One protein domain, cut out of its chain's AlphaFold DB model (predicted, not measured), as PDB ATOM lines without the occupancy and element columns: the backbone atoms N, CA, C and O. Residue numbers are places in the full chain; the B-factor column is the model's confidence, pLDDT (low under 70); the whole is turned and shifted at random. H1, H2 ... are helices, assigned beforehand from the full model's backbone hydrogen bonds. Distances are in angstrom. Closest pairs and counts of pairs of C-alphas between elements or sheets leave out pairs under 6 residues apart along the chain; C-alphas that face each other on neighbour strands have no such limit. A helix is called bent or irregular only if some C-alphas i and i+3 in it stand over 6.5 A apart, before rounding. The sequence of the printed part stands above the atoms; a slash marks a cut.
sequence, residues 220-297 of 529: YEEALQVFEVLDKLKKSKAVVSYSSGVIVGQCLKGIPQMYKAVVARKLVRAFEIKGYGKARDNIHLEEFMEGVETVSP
ATOM      1  N   TYR A 220     -18.191 -16.190 -13.308       92.75
ATOM      2  CA  TYR A 220     -17.561 -15.058 -13.992       92.75
ATOM      3  C   TYR A 220     -17.620 -13.775 -13.148       92.75
ATOM      4  O   TYR A 220     -16.620 -13.078 -12.973       92.75
ATOM      5  N   GLU A 221     -18.797 -13.479 -12.598       92.88
ATOM      6  CA  GLU A 221     -19.065 -12.288 -11.799       92.88
ATOM      7  C   GLU A 221     -18.299 -12.313 -10.470       92.88
ATOM      8  O   GLU A 221     -17.730 -11.299 -10.067       92.88
ATOM      9  N   GLU A 222     -18.233 -13.469  -9.807       94.12
ATOM     10  CA  GLU A 222     -17.496 -13.635  -8.550       94.12
ATOM     11  C   GLU A 222     -15.982 -13.509  -8.760       94.12
ATOM     12  O   GLU A 222     -15.301 -12.801  -8.017       94.12
ATOM     13  N   ALA A 223     -15.443 -14.148  -9.801       94.12
ATOM     14  CA  ALA A 223     -14.028 -14.061 -10.145       94.12
ATOM     15  C   ALA A 223     -13.623 -12.633 -10.553       94.12
ATOM     16  O   ALA A 223     -12.560 -12.153 -10.147       94.12
ATOM     17  N   LEU A 224     -14.478 -11.931 -11.308       91.94
ATOM     18  CA  LEU A 224     -14.293 -10.519 -11.644       91.94
ATOM     19  C   LEU A 224     -14.275  -9.651 -10.379       91.94
ATOM     20  O   LEU A 224     -13.349  -8.861 -10.206       91.94
ATOM     21  N   GLN A 225     -15.224  -9.857  -9.462       93.69
ATOM     22  CA  GLN A 225     -15.275  -9.126  -8.196       93.69
ATOM     23  C   GLN A 225     -14.000  -9.336  -7.362       93.69
ATOM     24  O   GLN A 225     -13.432  -8.370  -6.849       93.69
ATOM     25  N   VAL A 226     -13.509 -10.581  -7.258       95.12
ATOM     26  CA  VAL A 226     -12.238 -10.894  -6.579       95.12
ATOM     27  C   VAL A 226     -11.082 -10.113  -7.204       95.12
ATOM     28  O   VAL A 226     -10.284  -9.509  -6.485       95.12
ATOM     29  N   PHE A 227     -10.976 -10.105  -8.536       94.50
ATOM     30  CA  PHE A 227      -9.908  -9.383  -9.222       94.50
ATOM     31  C   PHE A 227      -9.991  -7.872  -8.992       94.50
ATOM     32  O   PHE A 227      -8.978  -7.268  -8.653       94.50
ATOM     33  N   GLU A 228     -11.168  -7.265  -9.151       93.06
ATOM     34  CA  GLU A 228     -11.364  -5.819  -8.985       93.06
ATOM     35  C   GLU A 228     -10.998  -5.357  -7.577       93.06
ATOM     36  O   GLU A 228     -10.291  -4.360  -7.415       93.06
ATOM     37  N   VAL A 229     -11.418  -6.104  -6.553       95.44
ATOM     38  CA  VAL A 229     -11.062  -5.820  -5.158       95.44
ATOM     39  C   VAL A 229      -9.548  -5.882  -4.963       95.44
ATOM     40  O   VAL A 229      -8.959  -4.940  -4.429       95.44
ATOM     41  N   LEU A 230      -8.891  -6.950  -5.420       95.56
ATOM     42  CA  LEU A 230      -7.445  -7.115  -5.245       95.56
ATOM     43  C   LEU A 230      -6.640  -6.084  -6.045       95.56
ATOM     44  O   LEU A 230      -5.651  -5.549  -5.546       95.56
ATOM     45  N   ASP A 231      -7.068  -5.759  -7.262       93.19
ATOM     46  CA  ASP A 231      -6.441  -4.735  -8.093       93.19
ATOM     47  C   ASP A 231      -6.634  -3.331  -7.495       93.19
ATOM     48  O   ASP A 231      -5.682  -2.547  -7.437       93.19
ATOM     49  N   LYS A 232      -7.814  -3.026  -6.937       94.19
ATOM     50  CA  LYS A 232      -8.066  -1.779  -6.193       94.19
ATOM     51  C   LYS A 232      -7.179  -1.680  -4.954       94.19
ATOM     52  O   LYS A 232      -6.568  -0.631  -4.731       94.19
ATOM     53  N   LEU A 233      -7.043  -2.754  -4.173       94.62
ATOM     54  CA  LEU A 233      -6.132  -2.806  -3.021       94.62
ATOM     55  C   LEU A 233      -4.670  -2.594  -3.453       94.62
ATOM     56  O   LEU A 233      -3.941  -1.821  -2.830       94.62
ATOM     57  N   LYS A 234      -4.253  -3.207  -4.568       94.00
ATOM     58  CA  LYS A 234      -2.911  -3.030  -5.138       94.00
ATOM     59  C   LYS A 234      -2.660  -1.577  -5.556       94.00
ATOM     60  O   LYS A 234      -1.657  -0.984  -5.153       94.00
ATOM     61  N   LYS A 235      -3.570  -0.992  -6.340       93.12
ATOM     62  CA  LYS A 235      -3.466   0.373  -6.893       93.12
ATOM     63  C   LYS A 235      -3.504   1.450  -5.815       93.12
ATOM     64  O   LYS A 235      -2.686   2.367  -5.845       93.12
ATOM     65  N   SER A 236      -4.395   1.305  -4.836       94.38
ATOM     66  CA  SER A 236      -4.475   2.199  -3.670       94.38
ATOM     67  C   SER A 236      -3.281   2.064  -2.724       94.38
ATOM     68  O   SER A 236      -3.134   2.869  -1.808       94.38
ATOM     69  N   LYS A 237      -2.397   1.077  -2.949       92.62
ATOM     70  CA  LYS A 237      -1.283   0.735  -2.059       92.62
ATOM     71  C   LYS A 237      -1.770   0.414  -0.640       92.62
ATOM     72  O   LYS A 237      -1.023   0.649   0.313       92.62
ATOM     73  N   ALA A 238      -2.986  -0.123  -0.520       89.94
ATOM     74  CA  ALA A 238      -3.541  -0.576   0.742       89.94
ATOM     75  C   ALA A 238      -2.616  -1.622   1.378       89.94
ATOM     76  O   ALA A 238      -1.971  -2.421   0.688       89.94
ATOM     77  N   VAL A 239      -2.524  -1.578   2.702       91.19
ATOM     78  CA  VAL A 239      -1.793  -2.569   3.492       91.19
ATOM     79  C   VAL A 239      -2.777  -3.671   3.874       91.19
ATOM     80  O   VAL A 239      -3.938  -3.372   4.141       91.19
ATOM     81  N   VAL A 240      -2.325  -4.929   3.898       91.81
ATOM     82  CA  VAL A 240      -3.099  -6.005   4.536       91.81
ATOM     83  C   VAL A 240      -3.443  -5.600   5.969       91.81
ATOM     84  O   VAL A 240      -2.583  -5.146   6.713       91.81
ATOM     85  N   SER A 241      -4.716  -5.706   6.306       94.19
ATOM     86  CA  SER A 241      -5.325  -5.318   7.578       94.19
ATOM     87  C   SER A 241      -6.633  -6.080   7.754       94.19
ATOM     88  O   SER A 241      -7.161  -6.607   6.768       94.19
ATOM     89  N   TYR A 242      -7.202  -6.055   8.960       94.06
ATOM     90  CA  TYR A 242      -8.526  -6.620   9.233       94.06
ATOM     91  C   TYR A 242      -9.589  -6.170   8.220       94.06
ATOM     92  O   TYR A 242     -10.218  -7.004   7.573       94.06
ATOM     93  N   SER A 243      -9.725  -4.861   7.975       94.88
ATOM     94  CA  SER A 243     -10.738  -4.321   7.055       94.88
ATOM     95  C   SER A 243     -10.562  -4.821   5.618       94.88
ATOM     96  O   SER A 243     -11.531  -5.200   4.965       94.88
ATOM     97  N   SER A 244      -9.322  -4.877   5.117       95.25
ATOM     98  CA  SER A 244      -9.058  -5.466   3.795       95.25
ATOM     99  C   SER A 244      -9.322  -6.978   3.768       95.25
ATOM    100  O   SER A 244      -9.758  -7.500   2.743       95.25
ATOM    101  N   GLY A 245      -9.112  -7.658   4.900       95.50
ATOM    102  CA  GLY A 245      -9.451  -9.060   5.114       95.50
ATOM    103  C   GLY A 245     -10.945  -9.307   4.986       95.50
ATOM    104  O   GLY A 245     -11.337 -10.172   4.211       95.50
ATOM    105  N   VAL A 246     -11.774  -8.487   5.636       95.56
ATOM    106  CA  VAL A 246     -13.244  -8.547   5.536       95.56
ATOM    107  C   VAL A 246     -13.705  -8.398   4.087       95.56
ATOM    108  O   VAL A 246     -14.483  -9.213   3.595       95.56
ATOM    109  N   ILE A 247     -13.179  -7.406   3.362       95.31
ATOM    110  CA  ILE A 247     -13.561  -7.165   1.962       95.31
ATOM    111  C   ILE A 247     -13.189  -8.370   1.083       95.31
ATOM    112  O   ILE A 247     -14.006  -8.834   0.288       95.31
ATOM    113  N   VAL A 248     -11.980  -8.921   1.239       95.56
ATOM    114  CA  VAL A 248     -11.572 -10.131   0.505       95.56
ATOM    115  C   VAL A 248     -12.415 -11.337   0.933       95.56
ATOM    116  O   VAL A 248     -12.863 -12.099   0.080       95.56
ATOM    117  N   GLY A 249     -12.689 -11.498   2.228       95.56
ATOM    118  CA  GLY A 249     -13.503 -12.574   2.790       95.56
ATOM    119  C   GLY A 249     -14.921 -12.618   2.222       95.56
ATOM    120  O   GLY A 249     -15.428 -13.708   1.956       95.56
ATOM    121  N   GLN A 250     -15.523 -11.456   1.951       95.06
ATOM    122  CA  GLN A 250     -16.821 -11.334   1.274       95.06
ATOM    123  C   GLN A 250     -16.788 -11.858  -0.163       95.06
ATOM    124  O   GLN A 250     -17.729 -12.525  -0.597       95.06
ATOM    125  N   CYS A 251     -15.700 -11.613  -0.897       95.31
ATOM    126  CA  CYS A 251     -15.532 -12.148  -2.249       95.31
ATOM    127  C   CYS A 251     -15.284 -13.665  -2.263       95.31
ATOM    128  O   CYS A 251     -15.490 -14.307  -3.287       95.31
ATOM    129  N   LEU A 252     -14.858 -14.249  -1.138       94.88
ATOM    130  CA  LEU A 252     -14.546 -15.677  -1.001       94.88
ATOM    131  C   LEU A 252     -15.627 -16.459  -0.238       94.88
ATOM    132  O   LEU A 252     -15.347 -17.535   0.284       94.88
ATOM    133  N   LYS A 253     -16.861 -15.944  -0.163       92.44
ATOM    134  CA  LYS A 253     -17.980 -16.579   0.562       92.44
ATOM    135  C   LYS A 253     -18.303 -18.010   0.104       92.44
ATOM    136  O   LYS A 253     -18.736 -18.816   0.914       92.44
ATOM    137  N   GLY A 254     -18.090 -18.319  -1.178       91.06
ATOM    138  CA  GLY A 254     -18.349 -19.643  -1.758       91.06
ATOM    139  C   GLY A 254     -17.218 -20.651  -1.544       91.06
ATOM    140  O   GLY A 254     -17.315 -21.783  -2.007       91.06
ATOM    141  N   ILE A 255     -16.128 -20.248  -0.884       94.19
ATOM    142  CA  ILE A 255     -14.977 -21.115  -0.629       94.19
ATOM    143  C   ILE A 255     -15.146 -21.774   0.742       94.19
ATOM    144  O   ILE A 255     -15.375 -21.057   1.720       94.19
ATOM    145  N   PRO A 256     -14.976 -23.106   0.857       90.69
ATOM    146  CA  PRO A 256     -15.046 -23.786   2.142       90.69
ATOM    147  C   PRO A 256     -14.091 -23.163   3.162       90.69
ATOM    148  O   PRO A 256     -12.939 -22.853   2.837       90.69
ATOM    149  N   GLN A 257     -14.548 -23.033   4.410       84.56
ATOM    150  CA  GLN A 257     -13.819 -22.324   5.468       84.56
ATOM    151  C   GLN A 257     -12.368 -22.807   5.611       84.56
ATOM    152  O   GLN A 257     -11.450 -21.994   5.679       84.56
ATOM    153  N   MET A 258     -12.142 -24.124   5.542       85.44
ATOM    154  CA  MET A 258     -10.808 -24.735   5.650       85.44
ATOM    155  C   MET A 258      -9.808 -24.279   4.566       85.44
ATOM    156  O   MET A 258      -8.599 -24.342   4.776       85.44
ATOM    157  N   TYR A 259     -10.292 -23.815   3.410       90.44
ATOM    158  CA  TYR A 259      -9.462 -23.322   2.306       90.44
ATOM    159  C   TYR A 259      -9.430 -21.796   2.215       90.44
ATOM    160  O   TYR A 259      -8.538 -21.248   1.562       90.44
ATOM    161  N   LYS A 260     -10.369 -21.098   2.862       89.12
ATOM    162  CA  LYS A 260     -10.591 -19.655   2.700       89.12
ATOM    163  C   LYS A 260      -9.337 -18.838   3.013       89.12
ATOM    164  O   LYS A 260      -8.882 -18.068   2.163       89.12
ATOM    165  N   ALA A 261      -8.705 -19.086   4.163       86.31
ATOM    166  CA  ALA A 261      -7.454 -18.434   4.551       86.31
ATOM    167  C   ALA A 261      -6.312 -18.728   3.560       86.31
ATOM    168  O   ALA A 261      -5.579 -17.828   3.147       86.31
ATOM    169  N   VAL A 262      -6.183 -19.980   3.100       89.62
ATOM    170  CA  VAL A 262      -5.138 -20.386   2.143       89.62
ATOM    171  C   VAL A 262      -5.323 -19.690   0.792       89.62
ATOM    172  O   VAL A 262      -4.349 -19.187   0.219       89.62
ATOM    173  N   VAL A 263      -6.561 -19.625   0.293       94.12
ATOM    174  CA  VAL A 263      -6.908 -18.930  -0.952       94.12
ATOM    175  C   VAL A 263      -6.633 -17.435  -0.822       94.12
ATOM    176  O   VAL A 263      -5.871 -16.896  -1.629       94.12
ATOM    177  N   ALA A 264      -7.177 -16.781   0.210       94.06
ATOM    178  CA  ALA A 264      -6.996 -15.351   0.449       94.06
ATOM    179  C   ALA A 264      -5.513 -14.985   0.485       94.06
ATOM    180  O   ALA A 264      -5.060 -14.064  -0.196       94.06
ATOM    181  N   ARG A 265      -4.721 -15.792   1.190       91.31
ATOM    182  CA  ARG A 265      -3.277 -15.629   1.281       91.31
ATOM    183  C   ARG A 265      -2.558 -15.728  -0.060       91.31
ATOM    184  O   ARG A 265      -1.621 -14.966  -0.314       91.31
ATOM    185  N   LYS A 266      -2.926 -16.704  -0.896       93.00
ATOM    186  CA  LYS A 266      -2.345 -16.856  -2.236       93.00
ATOM    187  C   LYS A 266      -2.710 -15.673  -3.127       93.00
ATOM    188  O   LYS A 266      -1.852 -15.210  -3.876       93.00
ATOM    189  N   LEU A 267      -3.934 -15.165  -3.008       94.88
ATOM    190  CA  LEU A 267      -4.409 -13.995  -3.738       94.88
ATOM    191  C   LEU A 267      -3.615 -12.737  -3.367       94.88
ATOM    192  O   LEU A 267      -2.965 -12.164  -4.239       94.88
ATOM    193  N   VAL A 268      -3.555 -12.353  -2.087       93.94
ATOM    194  CA  VAL A 268      -2.817 -11.137  -1.685       93.94
ATOM    195  C   VAL A 268      -1.327 -11.208  -2.027       93.94
ATOM    196  O   VAL A 268      -0.726 -10.200  -2.396       93.94
ATOM    197  N   ARG A 269      -0.737 -12.412  -1.997       92.06
ATOM    198  CA  ARG A 269       0.634 -12.641  -2.466       92.06
ATOM    199  C   ARG A 269       0.790 -12.381  -3.953       92.06
ATOM    200  O   ARG A 269       1.745 -11.723  -4.352       92.06
ATOM    201  N   ALA A 270      -0.085 -12.973  -4.759       93.00
ATOM    202  CA  ALA A 270       0.006 -12.928  -6.212       93.00
ATOM    203  C   ALA A 270      -0.230 -11.515  -6.759       93.00
ATOM    204  O   ALA A 270       0.360 -11.147  -7.769       93.00
ATOM    205  N   PHE A 271      -1.051 -10.721  -6.068       93.44
ATOM    206  CA  PHE A 271      -1.286  -9.312  -6.382       93.44
ATOM    207  C   PHE A 271      -0.263  -8.364  -5.743       93.44
ATOM    208  O   PHE A 271      -0.295  -7.170  -6.030       93.44
ATOM    209  N   GLU A 272       0.671  -8.879  -4.937       92.88
ATOM    210  CA  GLU A 272       1.722  -8.097  -4.274       92.88
ATOM    211  C   GLU A 272       1.161  -6.982  -3.371       92.88
ATOM    212  O   GLU A 272       1.699  -5.874  -3.310       92.88
ATOM    213  N   ILE A 273       0.070  -7.271  -2.653       92.38
ATOM    214  CA  ILE A 273      -0.540  -6.315  -1.721       92.38
ATOM    215  C   ILE A 273       0.456  -5.985  -0.602       92.38
ATOM    216  O   ILE A 273       1.125  -6.868  -0.046       92.38
ATOM    217  N   LYS A 274       0.589  -4.694  -0.271       89.56
ATOM    218  CA  LYS A 274       1.577  -4.238   0.713       89.56
ATOM    219  C   LYS A 274       1.316  -4.866   2.077       89.56
ATOM    220  O   LYS A 274       0.181  -5.087   2.469       89.56
ATOM    221  N   GLY A 275       2.389  -5.123   2.821       83.81
ATOM    222  CA  GLY A 275       2.329  -5.756   4.143       83.81
ATOM    223  C   GLY A 275       2.405  -7.283   4.098       83.81
ATOM    224  O   GLY A 275       2.896  -7.876   5.051       83.81
ATOM    225  N   TYR A 276       2.076  -7.917   2.970       80.94
ATOM    226  CA  TYR A 276       2.155  -9.374   2.850       80.94
ATOM    227  C   TYR A 276       3.591  -9.931   2.926       80.94
ATOM    228  O   TYR A 276       3.818 -11.033   3.413       80.94
ATOM    229  N   GLY A 277       4.568  -9.186   2.398       73.25
ATOM    230  CA  GLY A 277       5.970  -9.620   2.333       73.25
ATOM    231  C   GLY A 277       6.778  -9.397   3.616       73.25
ATOM    232  O   GLY A 277       7.920  -9.846   3.684       73.25
ATOM    233  N   LYS A 278       6.219  -8.691   4.609       66.94
ATOM    234  CA  LYS A 278       6.849  -8.549   5.929       66.94
ATOM    235  C   LYS A 278       6.736  -9.899   6.660       66.94
ATOM    236  O   LYS A 278       5.844 -10.671   6.337       66.94
ATOM    237  N   ALA A 279       7.697 -10.197   7.535       53.66
ATOM    238  CA  ALA A 279       7.996 -11.523   8.097       53.66
ATOM    239  C   ALA A 279       6.782 -12.375   8.542       53.66
ATOM    240  O   ALA A 279       5.694 -11.860   8.771       53.66
ATOM    241  N   ARG A 280       7.013 -13.691   8.691       54.59
ATOM    242  CA  ARG A 280       6.053 -14.738   9.114       54.59
ATOM    243  C   ARG A 280       5.095 -14.323  10.241       54.59
ATOM    244  O   ARG A 280       3.948 -14.743  10.189       54.59
ATOM    245  N   ASP A 281       5.564 -13.486  11.161       59.69
ATOM    246  CA  ASP A 281       4.869 -13.076  12.388       59.69
ATOM    247  C   ASP A 281       4.301 -11.648  12.277       59.69
ATOM    248  O   ASP A 281       4.323 -10.857  13.220       59.69
ATOM    249  N   ASN A 282       3.875 -11.252  11.077       75.88
ATOM    250  CA  ASN A 282       3.284  -9.941  10.871       75.88
ATOM    251  C   ASN A 282       1.849  -9.932  11.415       75.88
ATOM    252  O   ASN A 282       0.959 -10.488  10.774       75.88
ATOM    253  N   ILE A 283       1.637  -9.227  12.530       81.56
ATOM    254  CA  ILE A 283       0.326  -8.972  13.160       81.56
ATOM    255  C   ILE A 283      -0.725  -8.567  12.115       81.56
ATOM    256  O   ILE A 283      -1.843  -9.062  12.124       81.56
ATOM    257  N   HIS A 284      -0.348  -7.760  11.122       85.94
ATOM    258  CA  HIS A 284      -1.264  -7.331  10.064       85.94
ATOM    259  C   HIS A 284      -1.759  -8.459   9.148       85.94
ATOM    260  O   HIS A 284      -2.830  -8.352   8.553       85.94
ATOM    261  N   LEU A 285      -0.965  -9.521   8.968       86.62
ATOM    262  CA  LEU A 285      -1.398 -10.696   8.215       86.62
ATOM    263  C   LEU A 285      -2.366 -11.542   9.046       86.62
ATOM    264  O   LEU A 285      -3.304 -12.079   8.471       86.62
ATOM    265  N   GLU A 286      -2.149 -11.650  10.358       87.12
ATOM    266  CA  GLU A 286      -3.065 -12.339  11.276       87.12
ATOM    267  C   GLU A 286      -4.409 -11.610  11.343       87.12
ATOM    268  O   GLU A 286      -5.428 -12.221  11.040       87.12
ATOM    269  N   GLU A 287      -4.401 -10.291  11.572       90.12
ATOM    270  CA  GLU A 287      -5.594  -9.432  11.511       90.12
ATOM    271  C   GLU A 287      -6.322  -9.567  10.166       90.12
ATOM    272  O   GLU A 287      -7.546  -9.651  10.106       90.12
ATOM    273  N   PHE A 288      -5.573  -9.607   9.058       92.25
ATOM    274  CA  PHE A 288      -6.148  -9.835   7.735       92.25
ATOM    275  C   PHE A 288      -6.832 -11.206   7.631       92.25
ATOM    276  O   PHE A 288      -7.929 -11.282   7.084       92.25
ATOM    277  N   MET A 289      -6.208 -12.282   8.124       90.94
ATOM    278  CA  MET A 289      -6.817 -13.620   8.093       90.94
ATOM    279  C   MET A 289      -8.048 -13.695   8.990       90.94
ATOM    280  O   MET A 289      -9.055 -14.250   8.563       90.94
ATOM    281  N   GLU A 290      -7.997 -13.075  10.167       90.12
ATOM    282  CA  GLU A 290      -9.153 -12.931  11.047       90.12
ATOM    283  C   GLU A 290     -10.301 -12.238  10.301       90.12
ATOM    284  O   GLU A 290     -11.393 -12.787  10.215       90.12
ATOM    285  N   GLY A 291     -10.034 -11.113   9.630       93.31
ATOM    286  CA  GLY A 291     -11.027 -10.431   8.796       93.31
ATOM    287  C   GLY A 291     -11.588 -11.295   7.655       93.31
ATOM    288  O   GLY A 291     -12.769 -11.211   7.331       93.31
ATOM    289  N   VAL A 292     -10.770 -12.152   7.035       92.75
ATOM    290  CA  VAL A 292     -11.236 -13.087   5.990       92.75
ATOM    291  C   VAL A 292     -12.198 -14.134   6.565       92.75
ATOM    292  O   VAL A 292     -13.168 -14.523   5.899       92.75
ATOM    293  N   GLU A 293     -11.923 -14.605   7.780       90.38
ATOM    294  CA  GLU A 293     -12.667 -15.667   8.460       90.38
ATOM    295  C   GLU A 293     -13.937 -15.162   9.158       90.38
ATOM    296  O   GLU A 293     -14.919 -15.901   9.181       90.38
ATOM    297  N   THR A 294     -13.963 -13.916   9.650       89.31
ATOM    298  CA  THR A 294     -15.119 -13.323  10.358       89.31
ATOM    299  C   THR A 294     -16.341 -13.117   9.478       89.31
ATOM    300  O   THR A 294     -17.457 -13.018   9.985       89.31
ATOM    301  N   VAL A 295     -16.163 -13.113   8.155       73.25
ATOM    302  CA  VAL A 295     -17.262 -13.164   7.187       73.25
ATOM    303  C   VAL A 295     -17.838 -14.584   7.183       73.25
ATOM    304  O   VAL A 295     -17.594 -15.379   6.268       73.25
ATOM    305  N   SER A 296     -18.548 -14.910   8.262       60.38
ATOM    306  CA  SER A 296     -19.355 -16.113   8.408       60.38
ATOM    307  C   SER A 296     -20.570 -16.010   7.476       60.38
ATOM    308  O   SER A 296     -21.091 -14.905   7.270       60.38
ATOM    309  N   PRO A 297     -21.015 -17.123   6.869       57.88
ATOM    310  CA  PRO A 297     -22.065 -17.120   5.858       57.88
ATOM    311  C   PRO A 297     -23.476 -16.831   6.382       57.88
ATOM    312  O   PRO A 297     -24.391 -16.907   5.567       57.88
TER     313      PRO A 297
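This is residues 220 to 297 of the 529 residues of an uncharacterized protein of Fonsecaea multimorphosa (UniProt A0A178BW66). The longest helix, H1, lies beside the shorter H2, and H4 packs on the other side of H2, so that the three form a rough row with H2 in the middle; H3 crosses behind this row. A long loop, residues 271 to 282, leads from H3 to H4. The printed part has 78 residues with four named helices, in the order H1, H2, H3, H4, and no named strand; its class is all helix. It is compact, with a radius of gyration of the C-alphas of 11.3 A and spans of 32 by 25 by 18 A.

H1 is residues 220 to 235, 22.1 A long, and begins at C-alpha 220 at (-17.561, -15.058, -13.992). H2 is residues 242 to 251, 14.5 A. H3 is residues 257 to 270, 20.4 A, and is irregular: C-alphas 258 and 261 are 7.2 A apart. H4 is residues 283 to 294, 16.3 A, ending at C-alpha 294 at (-15.119, -13.323, 10.358).

H1 and H2 form a helical hairpin and touch at a shallow tilt of 23 degrees, opposite ways; their closest C-alphas, Val 226 and Cys 251, are 5.6 A apart. H2 touches H4 at a steep tilt of 38 degrees, the same way, closest at the C-alphas of Gly 249 and Val 292, 4.0 A. H3, with residues 260 to 264 alone, only just touches H2, with 3 pairs of C-alphas within 8 A, closest at Val 248 and Ala 264, 6.9 A. H4 touches H3 with residues 289 to 293 alone, closest at the C-alphas of Ala 261 and Met 289, 6.0 A. H1 and H4 are apart. Every O i to N i+4 pair is within hydrogen-bond range in H1, H2 and H4, and 8 of 10 are in H3.

The C-alphas of Tyr 220 and Asp 281, the two farthest apart, are 34.7 A apart. The printed part has no cut, and the link from H3 to H4 is long. Residues 278 to 281 and 296 to 297 have pLDDT under 70.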